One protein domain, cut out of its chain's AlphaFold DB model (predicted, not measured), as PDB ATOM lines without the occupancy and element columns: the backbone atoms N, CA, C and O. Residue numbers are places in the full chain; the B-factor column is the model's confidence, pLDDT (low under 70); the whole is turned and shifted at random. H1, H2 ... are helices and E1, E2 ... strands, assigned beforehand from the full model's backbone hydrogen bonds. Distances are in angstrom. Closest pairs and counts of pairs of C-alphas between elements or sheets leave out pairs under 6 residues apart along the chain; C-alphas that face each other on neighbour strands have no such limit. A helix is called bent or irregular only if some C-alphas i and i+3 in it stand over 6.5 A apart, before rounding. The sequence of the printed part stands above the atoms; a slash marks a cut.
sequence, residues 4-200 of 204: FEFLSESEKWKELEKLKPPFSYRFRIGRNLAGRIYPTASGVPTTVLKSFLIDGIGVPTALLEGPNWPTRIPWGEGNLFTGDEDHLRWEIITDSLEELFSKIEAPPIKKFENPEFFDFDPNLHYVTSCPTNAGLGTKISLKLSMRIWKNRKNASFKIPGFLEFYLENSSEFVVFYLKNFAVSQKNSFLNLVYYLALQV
ATOM      1  N   PHE A   4     197.505 138.461 205.169       71.81
ATOM      2  CA  PHE A   4     196.392 139.364 205.453       71.81
ATOM      3  C   PHE A   4     196.469 140.718 204.749       71.81
ATOM      4  O   PHE A   4     195.435 141.316 204.482       71.81
ATOM      5  N   GLU A   5     197.666 141.194 204.397       69.50
ATOM      6  CA  GLU A   5     197.825 142.457 203.660       69.50
ATOM      7  C   GLU A   5     197.211 142.375 202.252       69.50
ATOM      8  O   GLU A   5     196.774 143.393 201.723       69.50
ATOM      9  N   PHE A   6     197.112 141.163 201.693       78.19
ATOM     10  CA  PHE A   6     196.533 140.879 200.376       78.19
ATOM     11  C   PHE A   6     195.042 140.525 200.413       78.19
ATOM     12  O   PHE A   6     194.439 140.344 199.358       78.19
ATOM     13  N   LEU A   7     194.448 140.395 201.603       81.00
ATOM     14  CA  LEU A   7     193.020 140.124 201.736       81.00
ATOM     15  C   LEU A   7     192.206 141.385 201.434       81.00
ATOM     16  O   LEU A   7     192.578 142.497 201.820       81.00
ATOM     17  N   SER A   8     191.055 141.202 200.794       85.88
ATOM     18  CA  SER A   8     190.027 142.238 200.714       85.88
ATOM     19  C   SER A   8     189.516 142.602 202.111       85.88
ATOM     20  O   SER A   8     189.624 141.816 203.054       85.88
ATOM     21  N   GLU A   9     188.908 143.781 202.261       83.00
ATOM     22  CA  GLU A   9     188.314 144.198 203.536       83.00
ATOM     23  C   GLU A   9     187.333 143.140 204.080       83.00
ATOM     24  O   GLU A   9     187.436 142.745 205.236       83.00
ATOM     25  N   SER A  10     186.448 142.593 203.235       83.62
ATOM     26  CA  SER A  10     185.488 141.550 203.641       83.62
ATOM     27  C   SER A  10     186.162 140.269 204.146       83.62
ATOM     28  O   SER A  10     185.693 139.642 205.095       83.62
ATOM     29  N   GLU A  11     187.272 139.861 203.535       86.31
ATOM     30  CA  GLU A  11     188.024 138.688 203.988       86.31
ATOM     31  C   GLU A  11     188.736 138.952 205.315       86.31
ATOM     32  O   GLU A  11     188.751 138.082 206.186       86.31
ATOM     33  N   LYS A  12     189.271 140.165 205.500       85.81
ATOM     34  CA  LYS A  12     189.888 140.591 206.761       85.81
ATOM     35  C   LYS A  12     188.909 140.498 207.924       85.81
ATOM     36  O   LYS A  12     189.263 139.979 208.981       85.81
ATOM     37  N   TRP A  13     187.677 140.947 207.698       86.12
ATOM     38  CA  TRP A  13     186.577 140.835 208.649       86.12
ATOM     39  C   TRP A  13     186.312 139.389 209.062       86.12
ATOM     40  O   TRP A  13     186.400 139.065 210.245       86.12
ATOM     41  N   LYS A  14     186.111 138.498 208.086       85.62
ATOM     42  CA  LYS A  14     185.857 137.069 208.340       85.62
ATOM     43  C   LYS A  14     186.977 136.402 209.132       85.62
ATOM     44  O   LYS A  14     186.719 135.548 209.975       85.62
ATOM     45  N   GLU A  15     188.231 136.742 208.852       86.38
ATOM     46  CA  GLU A  15     189.368 136.181 209.587       86.38
ATOM     47  C   GLU A  15     189.434 136.708 211.028       86.38
ATOM     48  O   GLU A  15     189.638 135.929 211.959       86.38
ATOM     49  N   LEU A  16     189.204 138.005 211.242       87.94
ATOM     50  CA  LEU A  16     189.164 138.600 212.581       87.94
ATOM     51  C   LEU A  16     188.008 138.058 213.435       87.94
ATOM     52  O   LEU A  16     188.207 137.778 214.618       87.94
ATOM     53  N   GLU A  17     186.837 137.834 212.840       83.19
ATOM     54  CA  GLU A  17     185.690 137.202 213.502       83.19
ATOM     55  C   GLU A  17     185.974 135.768 213.947       83.19
ATOM     56  O   GLU A  17     185.520 135.353 215.013       83.19
ATOM     57  N   LYS A  18     186.740 135.002 213.161       85.44
ATOM     58  CA  LYS A  18     187.176 133.656 213.562       85.44
ATOM     59  C   LYS A  18     188.173 133.711 214.713       85.44
ATOM     60  O   LYS A  18     188.106 132.880 215.613       85.44
ATOM     61  N   LEU A  19     189.102 134.669 214.674       86.31
ATOM     62  CA  LEU A  19     190.134 134.826 215.700       86.31
ATOM     63  C   LEU A  19     189.567 135.303 217.041       86.31
ATOM     64  O   LEU A  19     190.146 134.966 218.072       86.31
ATOM     65  N   LYS A  20     188.473 136.083 217.023       85.56
ATOM     66  CA  LYS A  20     187.849 136.716 218.202       85.56
ATOM     67  C   LYS A  20     188.897 137.306 219.151       85.56
ATOM     68  O   LYS A  20     189.010 136.867 220.299       85.56
ATOM     69  N   PRO A  21     189.722 138.253 218.671       88.19
ATOM     70  CA  PRO A  21     190.795 138.771 219.492       88.19
ATOM     71  C   PRO A  21     190.217 139.445 220.747       88.19
ATOM     72  O   PRO A  21     189.235 140.181 220.648       88.19
ATOM     73  N   PRO A  22     190.821 139.232 221.926       89.75
ATOM     74  CA  PRO A  22     190.352 139.779 223.202       89.75
ATOM     75  C   PRO A  22     190.751 141.257 223.353       89.75
ATOM     76  O   PRO A  22     191.510 141.630 224.253       89.75
ATOM     77  N   PHE A  23     190.302 142.086 222.415       93.25
ATOM     78  CA  PHE A  23     190.583 143.512 222.358       93.25
ATOM     79  C   PHE A  23     189.318 144.309 222.632       93.25
ATOM     80  O   PHE A  23     188.248 143.960 222.147       93.25
ATOM     81  N   SER A  24     189.485 145.427 223.331       95.25
ATOM     82  CA  SER A  24     188.467 146.473 223.381       95.25
ATOM     83  C   SER A  24     188.876 147.600 222.455       95.25
ATOM     84  O   SER A  24     190.020 148.058 222.493       95.25
ATOM     85  N   TYR A  25     187.941 148.089 221.661       96.56
ATOM     86  CA  TYR A  25     188.141 149.187 220.734       96.56
ATOM     87  C   TYR A  25     187.477 150.446 221.262       96.56
ATOM     88  O   TYR A  25     186.435 150.401 221.917       96.56
ATOM     89  N   ARG A  26     188.086 151.590 220.966       96.81
ATOM     90  CA  ARG A  26     187.519 152.896 221.278       96.81
ATOM     91  C   ARG A  26     187.730 153.843 220.120       96.81
ATOM     92  O   ARG A  26     188.859 154.006 219.657       96.81
ATOM     93  N   PHE A  27     186.664 154.526 219.737       96.12
ATOM     94  CA  PHE A  27     186.728 155.713 218.899       96.12
ATOM     95  C   PHE A  27     186.260 156.912 219.715       96.12
ATOM     96  O   PHE A  27     185.305 156.810 220.487       96.12
ATOM     97  N   ARG A  28     186.945 158.043 219.565       94.44
ATOM     98  CA  ARG A  28     186.534 159.315 220.159       94.44
ATOM     99  C   ARG A  28     186.736 160.469 219.193       94.44
ATOM    100  O   ARG A  28     187.636 160.413 218.360       94.44
ATOM    101  N   ILE A  29     185.957 161.523 219.385       94.19
ATOM    102  CA  ILE A  29     186.027 162.792 218.662       94.19
ATOM    103  C   ILE A  29     185.951 163.944 219.673       94.19
ATOM    104  O   ILE A  29     185.049 163.968 220.513       94.19
ATOM    105  N   GLY A  30     186.935 164.842 219.646       92.94
ATOM    106  CA  GLY A  30     186.995 166.054 220.470       92.94
ATOM    107  C   GLY A  30     186.583 167.279 219.660       92.94
ATOM    108  O   GLY A  30     186.935 167.385 218.482       92.94
ATOM    109  N   ARG A  31     185.795 168.177 220.255       92.94
ATOM    110  CA  ARG A  31     185.285 169.382 219.594       92.94
ATOM    111  C   ARG A  31     185.170 170.561 220.543       92.94
ATOM    112  O   ARG A  31     184.731 170.416 221.682       92.94
ATOM    113  N   ASN A  32     185.446 171.741 220.002       91.19
ATOM    114  CA  ASN A  32     185.232 173.014 220.669       91.19
ATOM    115  C   ASN A  32     184.229 173.840 219.882       91.19
ATOM    116  O   ASN A  32     184.305 173.900 218.661       91.19
ATOM    117  N   LEU A  33     183.253 174.423 220.577       90.50
ATOM    118  CA  LEU A  33     182.243 175.287 219.967       90.50
ATOM    119  C   LEU A  33     182.909 176.498 219.294       90.50
ATOM    120  O   LEU A  33     183.813 177.099 219.876       90.50
ATOM    121  N   ALA A  34     182.425 176.863 218.107       88.00
ATOM    122  CA  ALA A  34     182.968 177.968 217.317       88.00
ATOM    123  C   ALA A  34     182.967 179.309 218.081       88.00
ATOM    124  O   ALA A  34     182.020 179.637 218.806       88.00
ATOM    125  N   GLY A  35     184.032 180.102 217.904       79.06
ATOM    126  CA  GLY A  35     184.142 181.458 218.461       79.06
ATOM    127  C   GLY A  35     184.287 181.528 219.987       79.06
ATOM    128  O   GLY A  35     183.977 182.560 220.590       79.06
ATOM    129  N   ARG A  36     184.719 180.442 220.643       73.06
ATOM    130  CA  ARG A  36     184.915 180.372 222.101       73.06
ATOM    131  C   ARG A  36     186.381 180.101 222.447       73.06
ATOM    132  O   ARG A  36     187.051 179.335 221.772       73.06
ATOM    133  N   ILE A  37     186.860 180.741 223.515       63.41
ATOM    134  CA  ILE A  37     188.230 180.588 224.033       63.41
ATOM    135  C   ILE A  37     188.311 179.318 224.896       63.41
ATOM    136  O   ILE A  37     187.316 178.927 225.503       63.41
ATOM    137  N   TYR A  38     189.510 178.732 224.970       62.78
ATOM    138  CA  TYR A  38     189.864 177.441 225.572       62.78
ATOM    139  C   TYR A  38     190.510 177.524 226.977       62.78
ATOM    140  O   TYR A  38     191.636 177.047 227.148       62.78
ATOM    141  N   PRO A  39     189.937 178.153 228.016       49.50
ATOM    142  CA  PRO A  39     190.602 178.125 229.307       49.50
ATOM    143  C   PRO A  39     190.272 176.829 230.048       49.50
ATOM    144  O   PRO A  39     189.116 176.493 230.299       49.50
ATOM    145  N   THR A  40     191.330 176.182 230.529       45.25
ATOM    146  CA  THR A  40     191.354 175.029 231.447       45.25
ATOM    147  C   THR A  40     190.567 175.249 232.751       45.25
ATOM    148  O   THR A  40     190.387 174.311 233.522       45.25
ATOM    149  N   ALA A  41     190.110 176.479 233.014       40.75
ATOM    150  CA  ALA A  41     189.404 176.885 234.228       40.75
ATOM    151  C   ALA A  41     188.057 177.595 233.975       40.75
ATOM    152  O   ALA A  41     187.353 177.912 234.930       40.75
ATOM    153  N   SER A  42     187.681 177.876 232.721       50.16
ATOM    154  CA  SER A  42     186.430 178.581 232.386       50.16
ATOM    155  C   SER A  42     185.751 177.891 231.205       50.16
ATOM    156  O   SER A  42     185.844 178.319 230.060       50.16
ATOM    157  N   GLY A  43     185.081 176.775 231.488       60.41
ATOM    158  CA  GLY A  43     184.286 176.077 230.482       60.41
ATOM    159  C   GLY A  43     183.215 176.976 229.850       60.41
ATOM    160  O   GLY A  43     182.888 178.054 230.354       60.41
ATOM    161  N   VAL A  44     182.636 176.512 228.742       69.00
ATOM    162  CA  VAL A  44     181.468 177.154 228.123       69.00
ATOM    163  C   VAL A  44     180.378 177.345 229.185       69.00
ATOM    164  O   VAL A  44     180.053 176.377 229.879       69.00
ATOM    165  N   PRO A  45     179.773 178.545 229.312       81.69
ATOM    166  CA  PRO A  45     178.653 178.747 230.221       81.69
ATOM    167  C   PRO A  45     177.582 177.675 230.010       81.69
ATOM    168  O   PRO A  45     177.159 177.437 228.877       81.69
ATOM    169  N   THR A  46     177.120 177.040 231.090       82.06
ATOM    170  CA  THR A  46     176.201 175.889 231.030       82.06
ATOM    171  C   THR A  46     174.955 176.164 230.187       82.06
ATOM    172  O   THR A  46     174.468 175.276 229.499       82.06
ATOM    173  N   THR A  47     174.457 177.401 230.185       84.94
ATOM    174  CA  THR A  47     173.317 177.831 229.361       84.94
ATOM    175  C   THR A  47     173.615 177.790 227.862       84.94
ATOM    176  O   THR A  47     172.806 177.274 227.094       84.94
ATOM    177  N   VAL A  48     174.789 178.278 227.451       86.19
ATOM    178  CA  VAL A  48     175.258 178.245 226.057       86.19
ATOM    179  C   VAL A  48     175.468 176.804 225.615       86.19
ATOM    180  O   VAL A  48     174.998 176.413 224.551       86.19
ATOM    181  N   LEU A  49     176.124 176.001 226.455       87.19
ATOM    182  CA  LEU A  49     176.347 174.591 226.166       87.19
ATOM    183  C   LEU A  49     175.019 173.840 226.043       87.19
ATOM    184  O   LEU A  49     174.825 173.105 225.086       87.19
ATOM    185  N   LYS A  50     174.072 174.068 226.958       89.00
ATOM    186  CA  LYS A  50     172.744 173.443 226.925       89.00
ATOM    187  C   LYS A  50     171.972 173.778 225.650       89.00
ATOM    188  O   LYS A  50     171.453 172.858 225.027       89.00
ATOM    189  N   SER A  51     171.925 175.051 225.246       90.69
ATOM    190  CA  SER A  51     171.284 175.445 223.981       90.69
ATOM    191  C   SER A  51     171.989 174.809 222.786       90.69
ATOM    192  O   SER A  51     171.332 174.200 221.956       90.69
ATOM    193  N   PHE A  52     173.324 174.808 222.741       91.75
ATOM    194  CA  PHE A  52     174.055 174.134 221.666       91.75
ATOM    195  C   PHE A  52     173.748 172.628 221.585       91.75
ATOM    196  O   PHE A  52     173.545 172.087 220.497       91.75
ATOM    197  N   LEU A  53     173.701 171.942 222.732       92.31
ATOM    198  CA  LEU A  53     173.384 170.518 222.786       92.31
ATOM    199  C   LEU A  53     171.981 170.239 222.238       92.31
ATOM    200  O   LEU A  53     171.828 169.305 221.458       92.31
ATOM    201  N   ILE A  54     170.983 171.042 222.604       93.31
ATOM    202  CA  ILE A  54     169.590 170.856 222.172       93.31
ATOM    203  C   ILE A  54     169.404 171.299 220.717       93.31
ATOM    204  O   ILE A  54     168.965 170.510 219.886       93.31
ATOM    205  N   ASP A  55     169.774 172.535 220.401       92.38
ATOM    206  CA  ASP A  55     169.423 173.203 219.146       92.38
ATOM    207  C   ASP A  55     170.427 172.899 218.026       92.38
ATOM    208  O   ASP A  55     170.046 172.732 216.871       92.38
ATOM    209  N   GLY A  56     171.715 172.796 218.363       90.00
ATOM    210  CA  GLY A  56     172.784 172.539 217.397       90.00
ATOM    211  C   GLY A  56     172.876 171.062 217.035       90.00
ATOM    212  O   GLY A  56     172.694 170.670 215.882       90.00
ATOM    213  N   ILE A  57     173.143 170.211 218.031       91.62
ATOM    214  CA  ILE A  57     173.350 168.779 217.778       91.62
ATOM    215  C   ILE A  57     172.125 167.904 218.075       91.62
ATOM    216  O   ILE A  57     172.111 166.748 217.661       91.62
ATOM    217  N   GLY A  58     171.036 168.419 218.653       92.44
ATOM    218  CA  GLY A  58     169.797 167.647 218.826       92.44
ATOM    219  C   GLY A  58     169.879 166.591 219.930       92.44
ATOM    220  O   GLY A  58     169.474 165.447 219.722       92.44
ATOM    221  N   VAL A  59     170.458 166.932 221.079       93.00
ATOM    222  CA  VAL A  59     170.391 166.123 222.301       93.00
ATOM    223  C   VAL A  59     168.988 166.265 222.905       93.00
ATOM    224  O   VAL A  59     168.561 167.389 223.173       93.00
ATOM    225  N   PRO A  60     168.267 165.155 223.156       93.62
ATOM    226  CA  PRO A  60     166.978 165.197 223.839       93.62
ATOM    227  C   PRO A  60     167.060 165.910 225.195       93.62
ATOM    228  O   PRO A  60     167.924 165.595 226.014       93.62
ATOM    229  N   THR A  61     166.126 166.828 225.462       92.44
ATOM    230  CA  THR A  61     166.101 167.630 226.700       92.44
ATOM    231  C   THR A  61     166.063 166.769 227.957       92.44
ATOM    232  O   THR A  61     166.759 167.083 228.918       92.44
ATOM    233  N   ALA A  62     165.350 165.640 227.905       92.25
ATOM    234  CA  ALA A  62     165.243 164.668 228.991       92.25
ATOM    235  C   ALA A  62     166.604 164.124 229.467       92.25
ATOM    236  O   ALA A  62     166.738 163.718 230.616       92.25
ATOM    237  N   LEU A  63     167.634 164.132 228.611       90.06
ATOM    238  CA  LEU A  63     168.986 163.692 228.975       90.06
ATOM    239  C   LEU A  63     169.821 164.781 229.667       90.06
ATOM    240  O   LEU A  63     170.921 164.507 230.142       90.06
ATOM    241  N   LEU A  64     169.320 166.016 229.685       88.88
ATOM    242  CA  LEU A  64     169.950 167.194 230.286       88.88
ATOM    243  C   LEU A  64     169.174 167.699 231.512       88.88
ATOM    244  O   LEU A  64     169.496 168.755 232.063       88.88
ATOM    245  N   GLU A  65     168.119 166.987 231.901       83.56
ATOM    246  CA  GLU A  65     167.309 167.268 233.078       83.56
ATOM    247  C   GLU A  65     167.933 166.621 234.317       83.56
ATOM    248  O   GLU A  65     168.404 165.486 234.290       83.56
ATOM    249  N   GLY A  66     167.952 167.361 235.421       80.56
ATOM    250  CA  GLY A  66     168.511 166.893 236.681       80.56
ATOM    251  C   GLY A  66     169.036 168.038 237.543       80.56
ATOM    252  O   GLY A  66     169.201 169.159 237.058       80.56
ATOM    253  N   PRO A  67     169.306 167.771 238.832       75.62
ATOM    254  CA  PRO A  67     169.831 168.775 239.753       75.62
ATOM    255  C   PRO A  67     171.279 169.179 239.430       75.62
ATOM    256  O   PRO A  67     171.701 170.270 239.796       75.62
ATOM    257  N   ASN A  68     172.026 168.315 238.733       82.38
ATOM    258  CA  ASN A  68     173.431 168.512 238.383       82.38
ATOM    259  C   ASN A  68     173.632 168.410 236.869       82.38
ATOM    260  O   ASN A  68     172.924 167.667 236.189       82.38
ATOM    261  N   TRP A  69     174.644 169.109 236.356       83.19
ATOM    262  CA  TRP A  69     175.035 169.005 234.954       83.19
ATOM    263  C   TRP A  69     175.590 167.601 234.638       83.19
ATOM    264  O   TRP A  69     176.488 167.137 235.351       83.19
ATOM    265  N   PRO A  70     175.085 166.903 233.601       82.81
ATOM    266  CA  PRO A  70     175.525 165.550 233.292       82.81
ATOM    267  C   PRO A  70     176.953 165.545 232.735       82.81
ATOM    268  O   PRO A  70     177.269 166.193 231.739       82.81
ATOM    269  N   THR A  71     177.822 164.746 233.352       79.31
ATOM    270  CA  THR A  71     179.205 164.544 232.891       79.31
ATOM    271  C   THR A  71     179.301 163.540 231.740       79.31
ATOM    272  O   THR A  71     180.260 163.576 230.970       79.31
ATOM    273  N   ARG A  72     178.297 162.664 231.600       90.44
ATOM    274  CA  ARG A  72     178.164 161.663 230.536       90.44
ATOM    275  C   ARG A  72     176.710 161.584 230.077       90.44
ATOM    276  O   ARG A  72     175.826 161.296 230.878       90.44
ATOM    277  N   ILE A  73     176.486 161.778 228.785       92.31
ATOM    278  CA  ILE A  73     175.173 161.807 228.140       92.31
ATOM    279  C   ILE A  73     175.149 160.718 227.054       92.31
ATOM    280  O   ILE A  73     175.891 160.834 226.077       92.31
ATOM    281  N   PRO A  74     174.335 159.657 227.182       92.81
ATOM    282  CA  PRO A  74     174.144 158.689 226.102       92.81
ATOM    283  C   PRO A  74     173.482 159.381 224.904       92.81
ATOM    284  O   PRO A  74     172.345 159.829 225.008       92.81
ATOM    285  N   TRP A  75     174.187 159.522 223.781       92.38
ATOM    286  CA  TRP A  75     173.682 160.274 222.632       92.38
ATOM    287  C   TRP A  75     174.144 159.677 221.302       92.38
ATOM    288  O   TRP A  75     175.341 159.456 221.071       92.38
ATOM    289  N   GLY A  76     173.167 159.426 220.425       89.62
ATOM    290  CA  GLY A  76     173.358 158.623 219.223       89.62
ATOM    291  C   GLY A  76     173.824 157.216 219.592       89.62
ATOM    292  O   GLY A  76     173.286 156.591 220.500       89.62
ATOM    293  N   GLU A  77     174.880 156.761 218.927       90.44
ATOM    294  CA  GLU A  77     175.456 155.426 219.124       90.44
ATOM    295  C   GLU A  77     176.515 155.347 220.243       90.44
ATOM    296  O   GLU A  77     177.108 154.289 220.488       90.44
ATOM    297  N   GLY A  78     176.784 156.470 220.914       92.69
ATOM    298  CA  GLY A  78     177.893 156.621 221.849       92.69
ATOM    299  C   GLY A  78     177.555 157.481 223.057       92.69
ATOM    300  O   GLY A  78     176.408 157.596 223.486       92.69
ATOM    301  N   ASN A  79     178.591 158.061 223.650       93.88
ATOM    302  CA  ASN A  79     178.496 158.846 224.870       93.88
ATOM    303  C   ASN A  79     179.156 160.199 224.669       93.88
ATOM    304  O   ASN A  79     180.320 160.271 224.284       93.88
ATOM    305  N   LEU A  80     178.413 161.255 224.971       93.06
ATOM    306  CA  LEU A  80     178.876 162.626 224.957       93.06
ATOM    307  C   LEU A  80     179.320 163.048 226.360       93.06
ATOM    308  O   LEU A  80     178.618 162.833 227.343       93.06
ATOM    309  N   PHE A  81     180.486 163.667 226.438       91.31
ATOM    310  CA  PHE A  81     181.102 164.211 227.639       91.31
ATOM    311  C   PHE A  81     181.310 165.704 227.440       91.31
ATOM    312  O   PHE A  81     181.557 166.158 226.319       91.31
ATOM    313  N   THR A  82     181.220 166.454 228.530       87.19
ATOM    314  CA  THR A  82     181.328 167.913 228.518       87.19
ATOM    315  C   THR A  82     182.374 168.383 229.524       87.19
ATOM    316  O   THR A  82     182.484 167.800 230.602       87.19
ATOM    317  N   GLY A  83     183.124 169.433 229.178       75.50
ATOM    318  CA  GLY A  83     184.018 170.123 230.119       75.50
ATOM    319  C   GLY A  83     185.256 169.330 230.562       75.50
ATOM    320  O   GLY A  83     185.649 169.436 231.720       75.50
ATOM    321  N   ASP A  84     185.839 168.530 229.666       75.38
ATOM    322  CA  ASP A  84     187.138 167.870 229.875       75.38
ATOM    323  C   ASP A  84     188.253 168.735 229.232       75.38
ATOM    324  O   ASP A  84     188.202 169.960 229.309       75.38
ATOM    325  N   GLU A  85     189.244 168.127 228.573       81.44
ATOM    326  CA  GLU A  85     190.253 168.815 227.750       81.44
ATOM    327  C   GLU A  85     189.639 169.700 226.643       81.44
ATOM    328  O   GLU A  85     190.068 170.836 226.462       81.44
ATOM    329  N   ASP A  86     188.633 169.195 225.924       87.69
ATOM    330  CA  ASP A  86     187.838 169.928 224.926       87.69
ATOM    331  C   ASP A  86     186.415 170.174 225.466       87.69
ATOM    332  O   ASP A  86     185.938 169.460 226.356       87.69
ATOM    333  N   HIS A  87     185.689 171.144 224.895       88.75
ATOM    334  CA  HIS A  87     184.311 171.452 225.301       88.75
ATOM    335  C   HIS A  87     183.392 170.233 225.215       88.75
ATOM    336  O   HIS A  87     182.602 169.994 226.132       88.75
ATOM    337  N   LEU A  88     183.507 169.474 224.123       90.75
ATOM    338  CA  LEU A  88     182.763 168.250 223.873       90.75
ATOM    339  C   LEU A  88     183.708 167.112 223.509       90.75
ATOM    340  O   LEU A  88     184.587 167.254 222.661       90.75
ATOM    341  N   ARG A  89     183.440 165.939 224.073       92.62
ATOM    342  CA  ARG A  89     184.021 164.679 223.614       92.62
ATOM    343  C   ARG A  89     182.921 163.664 223.404       92.62
ATOM    344  O   ARG A  89     182.209 163.339 224.344       92.62
ATOM    345  N   TRP A  90     182.822 163.110 222.207       94.25
ATOM    346  CA  TRP A  90     181.956 161.965 221.955       94.25
ATOM    347  C   TRP A  90     182.794 160.695 221.800       94.25
ATOM    348  O   TRP A  90     183.867 160.730 221.199       94.25
ATOM    349  N   GLU A  91     182.353 159.580 222.383       95.25
ATOM    350  CA  GLU A  91     183.089 158.314 222.347       95.25
ATOM    351  C   GLU A  91     182.208 157.065 222.332       95.25
ATOM    352  O   GLU A  91     181.113 157.019 222.899       95.25
ATOM    353  N   ILE A  92     182.770 156.010 221.747       95.62
ATOM    354  CA  ILE A  92     182.271 154.638 221.814       95.62
ATOM    355  C   ILE A  92     183.383 153.746 222.328       95.62
ATOM    356  O   ILE A  92     184.542 153.906 221.944       95.62
ATOM    357  N   ILE A  93     183.001 152.777 223.154       95.94
ATOM    358  CA  ILE A  93     183.831 151.645 223.543       95.94
ATOM    359  C   ILE A  93     183.032 150.377 223.235       95.94
ATOM    360  O   ILE A  93     181.869 150.288 223.621       95.94
ATOM    361  N   THR A  94     183.639 149.431 222.528       95.19
ATOM    362  CA  THR A  94     183.037 148.133 222.187       95.19
ATOM    363  C   THR A  94     184.134 147.085 222.011       95.19
ATOM    364  O   THR A  94     185.267 147.425 221.675       95.19
ATOM    365  N   ASP A  95     183.804 145.814 222.215       93.19
ATOM    366  CA  ASP A  95     184.688 144.682 221.919       93.19
ATOM    367  C   ASP A  95     184.448 144.115 220.499       93.19
ATOM    368  O   ASP A  95     185.099 143.157 220.085       93.19
ATOM    369  N   SER A  96     183.542 144.724 219.718       91.31
ATOM    370  CA  SER A  96     183.261 144.371 218.323       91.31
ATOM    371  C   SER A  96     183.751 145.453 217.364       91.31
ATOM    372  O   SER A  96     183.319 146.605 217.413       91.31
ATOM    373  N   LEU A  97     184.631 145.074 216.434       91.56
ATOM    374  CA  LEU A  97     185.028 145.966 215.345       91.56
ATOM    375  C   LEU A  97     183.842 146.318 214.443       91.56
ATOM    376  O   LEU A  97     183.760 147.451 213.980       91.56
ATOM    377  N   GLU A  98     182.949 145.364 214.171       89.62
ATOM    378  CA  GLU A  98     181.795 145.578 213.292       89.62
ATOM    379  C   GLU A  98     180.884 146.648 213.893       89.62
ATOM    380  O   GLU A  98     180.527 147.617 213.225       89.62
ATOM    381  N   GLU A  99     180.606 146.522 215.193       91.75
ATOM    382  CA  GLU A  99     179.847 147.518 215.940       91.75
ATOM    383  C   GLU A  99     180.568 148.870 215.931       91.75
ATOM    384  O   GLU A  99     179.939 149.893 215.678       91.75
ATOM    385  N   LEU A 100     181.891 148.895 216.146       94.00
ATOM    386  CA  LEU A 100     182.671 150.131 216.102       94.00
ATOM    387  C   LEU A 100     182.486 150.850 214.761       94.00
ATOM    388  O   LEU A 100     182.151 152.030 214.747       94.00
ATOM    389  N   PHE A 101     182.696 150.152 213.644       92.31
ATOM    390  CA  PHE A 101     182.645 150.770 212.322       92.31
ATOM    391  C   PHE A 101     181.225 151.167 211.910       92.31
ATOM    392  O   PHE A 101     181.032 152.279 211.428       92.31
ATOM    393  N   SER A 102     180.229 150.323 212.196       91.25
ATOM    394  CA  SER A 102     178.815 150.656 211.995       91.25
ATOM    395  C   SER A 102     178.436 151.951 212.718       91.25
ATOM    396  O   SER A 102     177.824 152.854 212.146       91.25
ATOM    397  N   LYS A 103     178.883 152.093 213.969       91.81
ATOM    398  CA  LYS A 103     178.567 153.267 214.772       91.81
ATOM    399  C   LYS A 103     179.340 154.517 214.361       91.81
ATOM    400  O   LYS A 103     178.753 155.593 214.412       91.81
ATOM    401  N   ILE A 104     180.614 154.421 213.954       91.44
ATOM    402  CA  ILE A 104     181.365 155.618 213.515       91.44
ATOM    403  C   ILE A 104     180.912 156.157 212.152       91.44
ATOM    404  O   ILE A 104     181.168 157.313 211.831       91.44
ATOM    405  N   GLU A 105     180.236 155.333 211.355       88.75
ATOM    406  CA  GLU A 105     179.649 155.723 210.071       88.75
ATOM    407  C   GLU A 105     178.199 156.246 210.233       88.75
ATOM    408  O   GLU A 105     177.578 156.699 209.265       88.75
ATOM    409  N   ALA A 106     177.657 156.232 211.459       85.50
ATOM    410  CA  ALA A 106     176.274 156.592 211.740       85.50
ATOM    411  C   ALA A 106     175.994 158.108 211.601       85.50
ATOM    412  O   ALA A 106     176.837 158.949 211.937       85.50
ATOM    413  N   PRO A 107     174.768 158.501 211.194       80.25
ATOM    414  CA  PRO A 107     174.407 159.904 210.973       80.25
ATOM    415  C   PRO A 107     174.665 160.879 212.139       80.25
ATOM    416  O   PRO A 107     175.058 162.011 211.852       80.25
ATOM    417  N   PRO A 108     174.482 160.518 213.431       79.12
ATOM    418  CA  PRO A 108     174.708 161.453 214.537       79.12
ATOM    419  C   PRO A 108     176.123 162.046 214.574       79.12
ATOM    420  O   PRO A 108     176.282 163.212 214.928       79.12
ATOM    421  N   ILE A 109     177.142 161.292 214.151       81.69
ATOM    422  CA  ILE A 109     178.536 161.765 214.147       81.69
ATOM    423  C   ILE A 109     178.778 162.802 213.064       81.69
ATOM    424  O   ILE A 109     179.572 163.709 213.279       81.69
ATOM    425  N   LYS A 110     178.049 162.761 211.944       85.00
ATOM    426  CA  LYS A 110     178.184 163.781 210.892       85.00
ATOM    427  C   LYS A 110     177.896 165.189 211.409       85.00
ATOM    428  O   LYS A 110     178.431 166.160 210.890       85.00
ATOM    429  N   LYS A 111     177.106 165.324 212.484       89.06
ATOM    430  CA  LYS A 111     176.905 166.618 213.154       89.06
ATOM    431  C   LYS A 111     178.200 167.165 213.753       89.06
ATOM    432  O   LYS A 111     178.387 168.372 213.735       89.06
ATOM    433  N   PHE A 112     179.096 166.293 214.224       90.56
ATOM    434  CA  PHE A 112     180.441 166.637 214.703       90.56
ATOM    435  C   PHE A 112     181.397 167.028 213.564       90.56
ATOM    436  O   PHE A 112     182.491 167.520 213.820       90.56
ATOM    437  N   GLU A 113     180.992 166.855 212.308       89.38
ATOM    438  CA  GLU A 113     181.749 167.255 211.122       89.38
ATOM    439  C   GLU A 113     181.241 168.586 210.533       89.38
ATOM    440  O   GLU A 113     181.659 168.987 209.452       89.38
ATOM    441  N   ASN A 114     180.368 169.320 211.235       91.50
ATOM    442  CA  ASN A 114     179.913 170.633 210.778       91.50
ATOM    443  C   ASN A 114     180.892 171.754 211.209       91.50
ATOM    444  O   ASN A 114     180.958 172.055 212.405       91.50
ATOM    445  N   PRO A 115     181.626 172.404 210.283       91.06
ATOM    446  CA  PRO A 115     182.543 173.499 210.614       91.06
ATOM    447  C   PRO A 115     181.836 174.787 211.070       91.06
ATOM    448  O   PRO A 115     182.487 175.662 211.620       91.06
ATOM    449  N   GLU A 116     180.518 174.925 210.891       90.56
ATOM    450  CA  GLU A 116     179.765 176.071 211.432       90.56
ATOM    451  C   GLU A 116     179.501 175.940 212.938       90.56
ATOM    452  O   GLU A 116     179.279 176.927 213.637       90.56
ATOM    453  N   PHE A 117     179.498 174.707 213.450       91.81
ATOM    454  CA  PHE A 117     179.209 174.420 214.855       91.81
ATOM    455  C   PHE A 117     180.464 174.439 215.724       91.81
ATOM    456  O   PHE A 117     180.392 174.722 216.925       91.81
ATOM    457  N   PHE A 118     181.610 174.131 215.127       93.19
ATOM    458  CA  PHE A 118     182.857 173.906 215.838       93.19
ATOM    459  C   PHE A 118     183.968 174.793 215.316       93.19
ATOM    460  O   PHE A 118     183.968 175.175 214.152       93.19
ATOM    461  N   ASP A 119     184.920 175.102 216.187       91.75
ATOM    462  CA  ASP A 119     186.053 175.937 215.828       91.75
ATOM    463  C   ASP A 119     186.899 175.239 214.760       91.75
ATOM    464  O   ASP A 119     187.376 174.112 214.949       91.75
ATOM    465  N   PHE A 120     187.014 175.899 213.612       93.38
ATOM    466  CA  PHE A 120     187.600 175.349 212.402       93.38
ATOM    467  C   PHE A 120     188.529 176.380 211.768       93.38
ATOM    468  O   PHE A 120     188.111 177.478 211.402       93.38
ATOM    469  N   ASP A 121     189.787 175.995 211.602       92.19
ATOM    470  CA  ASP A 121     190.792 176.755 210.872       92.19
ATOM    471  C   ASP A 121     191.056 176.088 209.509       92.19
ATOM    472  O   ASP A 121     191.211 174.869 209.449       92.19
ATOM    473  N   PRO A 122     191.150 176.829 208.393       91.19
ATOM    474  CA  PRO A 122     191.395 176.233 207.077       91.19
ATOM    475  C   PRO A 122     192.696 175.426 206.954       91.19
ATOM    476  O   PRO A 122     192.785 174.564 206.082       91.19
ATOM    477  N   ASN A 123     193.700 175.687 207.797       90.75
ATOM    478  CA  ASN A 123     194.993 175.003 207.769       90.75
ATOM    479  C   ASN A 123     195.092 173.896 208.828       90.75
ATOM    480  O   ASN A 123     195.750 172.884 208.596       90.75
ATOM    481  N   LEU A 124     194.469 174.087 209.996       89.44
ATOM    482  CA  LEU A 124     194.503 173.135 211.116       89.44
ATOM    483  C   LEU A 124     193.250 172.252 211.210       89.44
ATOM    484  O   LEU A 124     193.231 171.311 212.002       89.44
ATOM    485  N   HIS A 125     192.223 172.532 210.409       93.69
ATOM    486  CA  HIS A 125     190.873 171.973 210.499       93.69
ATOM    487  C   HIS A 125     190.261 172.181 211.896       93.69
ATOM    488  O   HIS A 125     190.301 173.297 212.410       93.69
ATOM    489  N   TYR A 126     189.661 171.158 212.517       94.00
ATOM    490  CA  TYR A 126     189.042 171.313 213.833       94.00
ATOM    491  C   TYR A 126     190.098 171.610 214.889       94.00
ATOM    492  O   TYR A 126     191.035 170.830 215.091       94.00
ATOM    493  N   VAL A 127     189.905 172.725 215.583       91.31
ATOM    494  CA  VAL A 127     190.824 173.196 216.611       91.31
ATOM    495  C   VAL A 127     190.466 172.550 217.953       91.31
ATOM    496  O   VAL A 127     189.313 172.514 218.398       91.31
ATOM    497  N   THR A 128     191.484 171.992 218.597       88.00
ATOM    498  CA  THR A 128     191.393 171.314 219.895       88.00
ATOM    499  C   THR A 128     192.331 171.958 220.900       88.00
ATOM    500  O   THR A 128     193.354 172.524 220.508       88.00
ATOM    501  N   SER A 129     192.043 171.816 222.194       85.06
ATOM    502  CA  SER A 129     192.852 172.433 223.256       85.06
ATOM    503  C   SER A 129     194.317 171.983 223.222       85.06
ATOM    504  O   SER A 129     195.225 172.791 223.414       85.06
ATOM    505  N   CYS A 130     194.576 170.701 222.940       83.56
ATOM    506  CA  CYS A 130     195.924 170.208 222.668       83.56
ATOM    507  C   CYS A 130     196.210 170.226 221.159       83.56
ATOM    508  O   CYS A 130     195.498 169.547 220.412       83.56
ATOM    509  N   PRO A 131     197.298 170.872 220.692       83.88
ATOM    510  CA  PRO A 131     197.636 170.940 219.267       83.88
ATOM    511  C   PRO A 131     197.765 169.571 218.593       83.88
ATOM    512  O   PRO A 131     197.505 169.418 217.407       83.88
ATOM    513  N   THR A 132     198.136 168.540 219.358       82.75
ATOM    514  CA  THR A 132     198.305 167.181 218.825       82.75
ATOM    515  C   THR A 132     196.991 166.467 218.498       82.75
ATOM    516  O   THR A 132     197.040 165.391 217.907       82.75
ATOM    517  N   ASN A 133     195.841 167.009 218.916       85.31
ATOM    518  CA  ASN A 133     194.516 166.498 218.569       85.31
ATOM    519  C   ASN A 133     193.858 167.324 217.442       85.31
ATOM    520  O   ASN A 133     192.793 166.928 216.979       85.31
ATOM    521  N   ALA A 134     194.482 168.414 216.973       88.75
ATOM    522  CA  ALA A 134     193.945 169.234 215.887       88.75
ATOM    523  C   ALA A 134     193.961 168.461 214.558       88.75
ATOM    524  O   ALA A 134     194.748 167.523 214.385       88.75
ATOM    525  N   GLY A 135     193.093 168.843 213.623       93.00
ATOM    526  CA  GLY A 135     192.869 168.125 212.372       93.00
ATOM    527  C   GLY A 135     191.439 167.603 212.308       93.00
ATOM    528  O   GLY A 135     190.481 168.368 212.285       93.00
ATOM    529  N   LEU A 136     191.269 166.282 212.301       93.12
ATOM    530  CA  LEU A 136     189.945 165.662 212.402       93.12
ATOM    531  C   LEU A 136     189.424 165.636 213.844       93.12
ATOM    532  O   LEU A 136     188.230 165.413 214.050       93.12
ATOM    533  N   GLY A 137     190.282 165.820 214.854       92.38
ATOM    534  CA  GLY A 137     189.900 165.708 216.269       92.38
ATOM    535  C   GLY A 137     189.521 164.290 216.695       92.38
ATOM    536  O   GLY A 137     189.006 164.087 217.795       92.38
ATOM    537  N   THR A 138     189.739 163.299 215.830       94.31
ATOM    538  CA  THR A 138     189.376 161.901 216.052       94.31
ATOM    539  C   THR A 138     190.554 161.106 216.605       94.31
ATOM    540  O   THR A 138     191.721 161.372 216.315       94.31
ATOM    541  N   LYS A 139     190.267 160.081 217.404       94.44
ATOM    542  CA  LYS A 139     191.251 159.081 217.831       94.44
ATOM    543  C   LYS A 139     190.588 157.715 217.833       94.44
ATOM    544  O   LYS A 139     189.607 157.514 218.549       94.44
ATOM    545  N   ILE A 140     191.157 156.778 217.080       95.94
ATOM    546  CA  ILE A 140     190.812 155.359 217.167       95.94
ATOM    547  C   ILE A 140     191.874 154.641 217.991       95.94
ATOM    548  O   ILE A 140     193.055 154.990 217.951       95.94
ATOM    549  N   SER A 141     191.461 153.653 218.770       95.50
ATOM    550  CA  SER A 141     192.363 152.891 219.618       95.50
ATOM    551  C   SER A 141     191.872 151.473 219.842       95.50
ATOM    552  O   SER A 141     190.672 151.206 219.794       95.50
ATOM    553  N   LEU A 142     192.815 150.581 220.120       94.88
ATOM    554  CA  LEU A 142     192.554 149.239 220.624       94.88
ATOM    555  C   LEU A 142     193.350 149.032 221.913       94.88
ATOM    556  O   LEU A 142     194.485 149.498 222.039       94.88
ATOM    557  N   LYS A 143     192.751 148.327 222.865       93.62
ATOM    558  CA  LYS A 143     193.320 147.998 224.168       93.62
ATOM    559  C   LYS A 143     193.393 146.486 224.315       93.62
ATOM    560  O   LYS A 143     192.407 145.799 224.059       93.62
ATOM    561  N   LEU A 144     194.519 145.985 224.816       90.44
ATOM    562  CA  LEU A 144     194.653 144.603 225.274       90.44
ATOM    563  C   LEU A 144     195.345 144.526 226.635       90.44
ATOM    564  O   LEU A 144     196.089 145.425 227.025       90.44
ATOM    565  N   SER A 145     195.116 143.434 227.361       87.31
ATOM    566  CA  SER A 145     195.784 143.208 228.644       87.31
ATOM    567  C   SER A 145     197.235 142.751 228.458       87.31
ATOM    568  O   SER A 145     197.537 141.864 227.655       87.31
ATOM    569  N   MET A 146     198.131 143.264 229.301       82.94
ATOM    570  CA  MET A 146     199.520 142.799 229.397       82.94
ATOM    571  C   MET A 146     199.643 141.325 229.816       82.94
ATOM    572  O   MET A 146     200.672 140.686 229.568       82.94
ATOM    573  N   ARG A 147     198.592 140.749 230.421       82.94
ATOM    574  CA  ARG A 147     198.557 139.332 230.822       82.94
ATOM    575  C   ARG A 147     198.559 138.389 229.619       82.94
ATOM    576  O   ARG A 147     199.227 137.360 229.661       82.94
ATOM    577  N   ILE A 148     197.853 138.761 228.556       79.25
ATOM    578  CA  ILE A 148     197.653 137.927 227.359       79.25
ATOM    579  C   ILE A 148     198.661 138.225 226.241       79.25
ATOM    580  O   ILE A 148     198.822 137.429 225.314       79.25
ATOM    581  N   TRP A 149     199.379 139.348 226.329       79.81
ATOM    582  CA  TRP A 149     200.396 139.717 225.353       79.81
ATOM    583  C   TRP A 149     201.691 138.905 225.557       79.81
ATOM    584  O   TRP A 149     202.488 139.163 226.462       79.81
ATOM    585  N   LYS A 150     201.951 137.951 224.648       66.75
ATOM    586  CA  LYS A 150     203.162 137.102 224.637       66.75
ATOM    587  C   LYS A 150     204.473 137.845 224.351       66.75
ATOM    588  O   LYS A 150     205.463 137.641 225.043       66.75
ATOM    589  N   ASN A 151     204.490 138.713 223.341       64.44
ATOM    590  CA  ASN A 151     205.675 139.454 222.895       64.44
ATOM    591  C   ASN A 151     206.089 140.647 223.777       64.44
ATOM    592  O   ASN A 151     206.963 141.404 223.373       64.44
ATOM    593  N   ARG A 152     205.541 140.810 224.991       64.19
ATOM    594  CA  ARG A 152     205.862 141.945 225.881       64.19
ATOM    595  C   ARG A 152     207.352 142.090 226.237       64.19
ATOM    596  O   ARG A 152     207.780 143.159 226.645       64.19
ATOM    597  N   LYS A 153     208.129 141.004 226.131       61.06
ATOM    598  CA  LYS A 153     209.586 140.975 226.376       61.06
ATOM    599  C   LYS A 153     210.413 140.833 225.093       61.06
ATOM    600  O   LYS A 153     211.630 140.706 225.165       61.06
ATOM    601  N   ASN A 154     209.768 140.778 223.929       65.50
ATOM    602  CA  ASN A 154     210.455 140.552 222.669       65.50
ATOM    603  C   ASN A 154     210.992 141.887 222.143       65.50
ATOM    604  O   ASN A 154     210.240 142.670 221.569       65.50
ATOM    605  N   ALA A 155     212.290 142.135 222.333       59.94
ATOM    606  CA  ALA A 155     212.965 143.356 221.876       59.94
ATOM    607  C   ALA A 155     212.903 143.561 220.348       59.94
ATOM    608  O   ALA A 155     213.090 144.675 219.863       59.94
ATOM    609  N   SER A 156     212.608 142.502 219.588       59.94
ATOM    610  CA  SER A 156     212.430 142.555 218.136       59.94
ATOM    611  C   SER A 156     210.994 142.879 217.715       59.94
ATOM    612  O   SER A 156     210.746 143.069 216.525       59.94
ATOM    613  N   PHE A 157     210.036 142.942 218.650       64.44
ATOM    614  CA  PHE A 157     208.677 143.361 218.328       64.44
ATOM    615  C   PHE A 157     208.668 144.854 218.004       64.44
ATOM    616  O   PHE A 157     208.950 145.698 218.855       64.44
ATOM    617  N   LYS A 158     208.315 145.176 216.764       64.94
ATOM    618  CA  LYS A 158     208.094 146.545 216.312       64.94
ATOM    619  C   LYS A 158     206.730 146.606 215.659       64.94
ATOM    620  O   LYS A 158     206.414 145.761 214.822       64.94
ATOM    621  N   ILE A 159     205.950 147.625 216.009       66.50
ATOM    622  CA  ILE A 159     204.843 148.035 215.146       66.50
ATOM    623  C   ILE A 159     205.485 148.407 213.811       66.50
ATOM    624  O   ILE A 159     206.453 149.176 213.814       66.50
ATOM    625  N   PRO A 160     205.012 147.856 212.686       65.88
ATOM    626  CA  PRO A 160     205.490 148.296 211.392       65.88
ATOM    627  C   PRO A 160     205.368 149.821 211.286       65.88
ATOM    628  O   PRO A 160     204.278 150.366 211.443       65.88
ATOM    629  N   GLY A 161     206.491 150.510 211.059       63.00
ATOM    630  CA  GLY A 161     206.547 151.976 211.123       63.00
ATOM    631  C   GLY A 161     205.604 152.678 210.141       63.00
ATOM    632  O   GLY A 161     205.193 153.802 210.392       63.00
ATOM    633  N   PHE A 162     205.199 151.987 209.070       62.28
ATOM    634  CA  PHE A 162     204.234 152.483 208.087       62.28
ATOM    635  C   PHE A 162     202.786 152.540 208.596       62.28
ATOM    636  O   PHE A 162     201.937 153.104 207.917       62.28
ATOM    637  N   LEU A 163     202.470 151.923 209.739       64.19
ATOM    638  CA  LEU A 163     201.108 151.933 210.271       64.19
ATOM    639  C   LEU A 163     200.796 153.225 211.052       64.19
ATOM    640  O   LEU A 163     199.633 153.464 211.336       64.19
ATOM    641  N   GLU A 164     201.793 154.057 211.386       73.19
ATOM    642  CA  GLU A 164     201.634 155.353 212.090       73.19
ATOM    643  C   GLU A 164     200.933 155.287 213.468       73.19
ATOM    644  O   GLU A 164     200.599 156.315 214.058       73.19
ATOM    645  N   PHE A 165     200.732 154.090 214.033       81.69
ATOM    646  CA  PHE A 165     200.120 153.939 215.354       81.69
ATOM    647  C   PHE A 165     201.121 154.186 216.473       81.69
ATOM    648  O   PHE A 165     202.229 153.646 216.498       81.69
ATOM    649  N   TYR A 166     200.659 154.935 217.463       82.50
ATOM    650  CA  TYR A 166     201.362 155.170 218.709       82.50
ATOM    651  C   TYR A 166     201.083 154.047 219.702       82.50
ATOM    652  O   TYR A 166     200.016 153.427 219.687       82.50
ATOM    653  N   LEU A 167     202.045 153.832 220.597       83.00
ATOM    654  CA  LEU A 167     201.978 152.861 221.678       83.00
ATOM    655  C   LEU A 167     201.933 153.582 223.022       83.00
ATOM    656  O   LEU A 167     202.805 154.397 223.317       83.00
ATOM    657  N   GLU A 168     200.961 153.236 223.855       83.56
ATOM    658  CA  GLU A 168     200.878 153.685 225.240       83.56
ATOM    659  C   GLU A 168     200.779 152.464 226.155       83.56
ATOM    660  O   GLU A 168     199.855 151.656 226.043       83.56
ATOM    661  N   ASN A 169     201.766 152.311 227.037       78.75
ATOM    662  CA  ASN A 169     201.878 151.169 227.937       78.75
ATOM    663  C   ASN A 169     201.546 151.587 229.368       78.75
ATOM    664  O   ASN A 169     202.051 152.597 229.857       78.75
ATOM    665  N   SER A 170     200.785 150.750 230.064       79.94
ATOM    666  CA  SER A 170     200.698 150.751 231.522       79.94
ATOM    667  C   SER A 170     201.177 149.407 232.083       79.94
ATOM    668  O   SER A 170     201.564 148.502 231.341       79.94
ATOM    669  N   SER A 171     201.161 149.256 233.409       80.19
ATOM    670  CA  SER A 171     201.445 147.973 234.065       80.19
ATOM    671  C   SER A 171     200.425 146.880 233.709       80.19
ATOM    672  O   SER A 171     200.749 145.694 233.759       80.19
ATOM    673  N   GLU A 172     199.202 147.263 233.338       85.62
ATOM    674  CA  GLU A 172     198.070 146.344 233.168       85.62
ATOM    675  C   GLU A 172     197.634 146.169 231.715       85.62
ATOM    676  O   GLU A 172     197.180 145.087 231.319       85.62
ATOM    677  N   PHE A 173     197.781 147.219 230.912       87.69
ATOM    678  CA  PHE A 173     197.249 147.284 229.561       87.69
ATOM    679  C   PHE A 173     198.256 147.883 228.601       87.69
ATOM    680  O   PHE A 173     199.163 148.623 228.978       87.69
ATOM    681  N   VAL A 174     198.013 147.602 227.332       87.88
ATOM    682  CA  VAL A 174     198.626 148.342 226.247       87.88
ATOM    683  C   VAL A 174     197.549 148.857 225.325       87.88
ATOM    684  O   VAL A 174     196.590 148.146 225.013       87.88
ATOM    685  N   VAL A 175     197.731 150.100 224.901       91.06
ATOM    686  CA  VAL A 175     196.852 150.789 223.975       91.06
ATOM    687  C   VAL A 175     197.645 151.148 222.731       91.06
ATOM    688  O   VAL A 175     198.674 151.818 222.807       91.06
ATOM    689  N   PHE A 176     197.133 150.731 221.579       91.88
ATOM    690  CA  PHE A 176     197.576 151.253 220.294       91.88
ATOM    691  C   PHE A 176     196.553 152.254 219.802       91.88
ATOM    692  O   PHE A 176     195.351 152.005 219.918       91.88
ATOM    693  N   TYR A 177     197.005 153.373 219.252       92.75
ATOM    694  CA  TYR A 177     196.086 154.396 218.775       92.75
ATOM    695  C   TYR A 177     196.613 155.185 217.586       92.75
ATOM    696  O   TYR A 177     197.819 155.347 217.417       92.75
ATOM    697  N   LEU A 178     195.677 155.717 216.803       92.06
ATOM    698  CA  LEU A 178     195.936 156.687 215.748       92.06
ATOM    699  C   LEU A 178     195.093 157.929 216.021       92.06
ATOM    700  O   LEU A 178     193.886 157.830 216.261       92.06
ATOM    701  N   LYS A 179     195.754 159.087 216.039       91.19
ATOM    702  CA  LYS A 179     195.095 160.396 216.070       91.19
ATOM    703  C   LYS A 179     194.770 160.824 214.644       91.19
ATOM    704  O   LYS A 179     195.453 160.400 213.720       91.19
ATOM    705  N   ASN A 180     193.759 161.669 214.486       91.25
ATOM    706  CA  ASN A 180     193.249 162.102 213.189       91.25
ATOM    707  C   ASN A 180     192.867 160.927 212.283       91.25
ATOM    708  O   ASN A 180     193.127 160.936 211.084       91.25
ATOM    709  N   PHE A 181     192.237 159.913 212.878       92.06
ATOM    710  CA  PHE A 181     191.710 158.779 212.135       92.06
ATOM    711  C   PHE A 181     190.572 159.222 211.205       92.06
ATOM    712  O   PHE A 181     189.537 159.707 211.671       92.06
ATOM    713  N   ALA A 182     190.749 158.998 209.908       90.12
ATOM    714  CA  ALA A 182     189.708 159.095 208.895       90.12
ATOM    715  C   ALA A 182     189.114 157.710 208.606       90.12
ATOM    716  O   ALA A 182     189.835 156.713 208.599       90.12
ATOM    717  N   VAL A 183     187.821 157.632 208.269       86.75
ATOM    718  CA  VAL A 183     187.171 156.358 207.889       86.75
ATOM    719  C   VAL A 183     187.878 155.688 206.699       86.75
ATOM    720  O   VAL A 183     187.974 154.464 206.645       86.75
ATOM    721  N   SER A 184     188.495 156.462 205.799       88.19
ATOM    722  CA  SER A 184     189.336 155.938 204.709       88.19
ATOM    723  C   SER A 184     190.550 155.122 205.189       88.19
ATOM    724  O   SER A 184     191.056 154.281 204.450       88.19
ATOM    725  N   GLN A 185     190.995 155.302 206.437       89.38
ATOM    726  CA  GLN A 185     192.094 154.555 207.064       89.38
ATOM    727  C   GLN A 185     191.634 153.256 207.752       89.38
ATOM    728  O   GLN A 185     192.442 152.570 208.384       89.38
ATOM    729  N   LYS A 186     190.357 152.868 207.613       89.62
ATOM    730  CA  LYS A 186     189.783 151.618 208.144       89.62
ATOM    731  C   LYS A 186     190.636 150.390 207.838       89.62
ATOM    732  O   LYS A 186     190.943 149.618 208.744       89.62
ATOM    733  N   ASN A 187     191.106 150.250 206.600       87.56
ATOM    734  CA  ASN A 187     191.951 149.122 206.205       87.56
ATOM    735  C   ASN A 187     193.303 149.084 206.940       87.56
ATOM    736  O   ASN A 187     193.767 148.000 207.299       87.56
ATOM    737  N   SER A 188     193.909 150.241 207.222       86.75
ATOM    738  CA  SER A 188     195.142 150.326 208.016       86.75
ATOM    739  C   SER A 188     194.906 149.904 209.466       86.75
ATOM    740  O   SER A 188     195.720 149.174 210.034       86.75
ATOM    741  N   PHE A 189     193.766 150.289 210.049       90.75
ATOM    742  CA  PHE A 189     193.393 149.843 211.393       90.75
ATOM    743  C   PHE A 189     193.128 148.334 211.438       90.75
ATOM    744  O   PHE A 189     193.664 147.655 212.309       90.75
ATOM    745  N   LEU A 190     192.390 147.779 210.470       90.38
ATOM    746  CA  LEU A 190     192.161 146.330 210.373       90.38
ATOM    747  C   LEU A 190     193.474 145.545 210.248       90.38
ATOM    748  O   LEU A 190     193.636 144.513 210.900       90.38
ATOM    749  N   ASN A 191     194.435 146.050 209.466       87.12
ATOM    750  CA  ASN A 191     195.768 145.451 209.353       87.12
ATOM    751  C   ASN A 191     196.495 145.412 210.702       87.12
ATOM    752  O   ASN A 191     197.061 144.376 211.053       87.12
ATOM    753  N   LEU A 192     196.453 146.505 211.476       88.62
ATOM    754  CA  LEU A 192     197.018 146.528 212.824       88.62
ATOM    755  C   LEU A 192     196.327 145.505 213.729       88.62
ATOM    756  O   LEU A 192     197.009 144.717 214.384       88.62
ATOM    757  N   VAL A 193     194.991 145.511 213.773       91.06
ATOM    758  CA  VAL A 193     194.229 144.612 214.647       91.06
ATOM    759  C   VAL A 193     194.586 143.162 214.353       91.06
ATOM    760  O   VAL A 193     194.883 142.410 215.277       91.06
ATOM    761  N   TYR A 194     194.632 142.769 213.084       87.56
ATOM    762  CA  TYR A 194     195.004 141.409 212.719       87.56
ATOM    763  C   TYR A 194     196.452 141.077 213.044       87.56
ATOM    764  O   TYR A 194     196.727 140.021 213.616       87.56
ATOM    765  N   TYR A 195     197.376 141.984 212.722       84.25
ATOM    766  CA  TYR A 195     198.781 141.807 213.058       84.25
ATOM    767  C   TYR A 195     198.950 141.514 214.551       84.25
ATOM    768  O   TYR A 195     199.663 140.576 214.908       84.25
ATOM    769  N   LEU A 196     198.249 142.264 215.409       86.38
ATOM    770  CA  LEU A 196     198.250 142.074 216.857       86.38
ATOM    771  C   LEU A 196     197.500 140.815 217.296       86.38
ATOM    772  O   LEU A 196     197.972 140.130 218.200       86.38
ATOM    773  N   ALA A 197     196.380 140.475 216.653       87.25
ATOM    774  CA  ALA A 197     195.619 139.262 216.939       87.25
ATOM    775  C   ALA A 197     196.488 138.008 216.772       87.25
ATOM    776  O   ALA A 197     196.473 137.140 217.639       87.25
ATOM    777  N   LEU A 198     197.335 137.958 215.735       81.38
ATOM    778  CA  LEU A 198     198.301 136.869 215.540       81.38
ATOM    779  C   LEU A 198     199.360 136.766 216.655       81.38
ATOM    780  O   LEU A 198     199.964 135.709 216.833       81.38
ATOM    781  N   GLN A 199     199.613 137.846 217.401       77.62
ATOM    782  CA  GLN A 199     200.584 137.852 218.504       77.62
ATOM    783  C   GLN A 199     199.978 137.434 219.847       77.62
ATOM    784  O   GLN A 199     200.712 137.129 220.796       77.62
ATOM    785  N   VAL A 200     198.651 137.431 219.952       76.62
ATOM    786  CA  VAL A 200     197.931 136.983 221.140       76.62
ATOM    787  C   VAL A 200     197.658 135.486 221.006       76.62
ATOM    788  O   VAL A 200     197.407 134.977 219.919       76.62
TER     789      VAL A 200
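What this domain is: This is residues 4 to 200 of the 204 residues of the protein "ATP--guanido phosphotransferase" of Leptospira gomenensis (UniProt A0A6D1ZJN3). A twisted sheet of seven strands makes a long wall; H3, H4 and H6 cover one face, and H1 packs on H6. H2 and long loops lie at one end of the elongated whole, H5 at the other. The printed part has 197 residues, with six named helices and seven named strands in the order H1 E1 H2 E2 E3 E4 H3 H4 E5 H5 E6 E7 H6. The sheet runs E2 E3 E4 E1 E5 E7 E6, antiparallel throughout; the class is mixed. The whole is compact, with a radius of gyration of the C-alphas of 18.4 A, and spans 52 by 34 by 29 A.

How they stand to each other: Start at H1, residues 9 to 19: it touches H6, residues 183 to 197, the closest C-alphas, of Leu 16 and Tyr 194, being 6.5 A apart. E1, residues 24 to 31, has as neighbours E4, residues 88 to 94, and E5, residues 138 to 145; within hydrogen-bond range are N 29 and O 90, 2.9 A, and N 26 and O 141, 2.9 A. H2, residues 46 to 56, only grazes the sheet. E2, residues 72 to 75, E3, residues 78 to 82, and E4 form a meander, each strand the antiparallel neighbour of the one before; look at N 73 and O 80, 2.8 A, and N 81 and O 89, 2.7 A. H3, residues 97 to 104, runs along E4 at 15 degrees on the local plane, at a height over the sheet of 8.7 A. H4, residues 107 to 113, on the same face, runs slantwise to E4 at 41 degrees on the local plane. H5, residues 150 to 153, is not on the sheet. E6, residues 166 to 169, and E7, residues 173 to 179, are a hairpin with N 168 and O 175 at 2.9 A; E7 pairs with E5 through N 142 and O 176, 2.9 A. H6 lies over E5 and E7, on the same face as H3. Two split strand-helix-strand units, whose strands run the same way with another strand between, have right-handed crossovers: E4, H3 H4, E5 and E5, H5, E6. Each O i to N i+4 pair is within hydrogen-bond range in H1, H2 and H3; H6 has 9 of 11, H4 0 of 3 but 4 of 4 O i to N i+3 pairs, and H5 is too short.

Where its parts are: Find C-alpha 9 at (188.314, 144.198, 203.536), where H1 begins; it spans 15.5 A. E1 and E5 each span 23.4 A, E4 20.2 A and E7 18.9 A. H6 runs 21.1 A to C-alpha 197 at (195.619, 139.262, 216.939). H5 and H6 are irregular: C-alphas 150 and 153 are 7.7 A apart, C-alphas 184 and 187 7.5 A.

The domain as a whole: The C-alphas farthest apart, of Phe 6 and Pro 67, are 55.2 A apart. The printed part has no cut. The links E1 to H2, H2 to E2, H4 to E5 and H5 to E6 are long. Residue 5, residues 37 to 44 and residues 150 to 163 have pLDDT under 70 in this model.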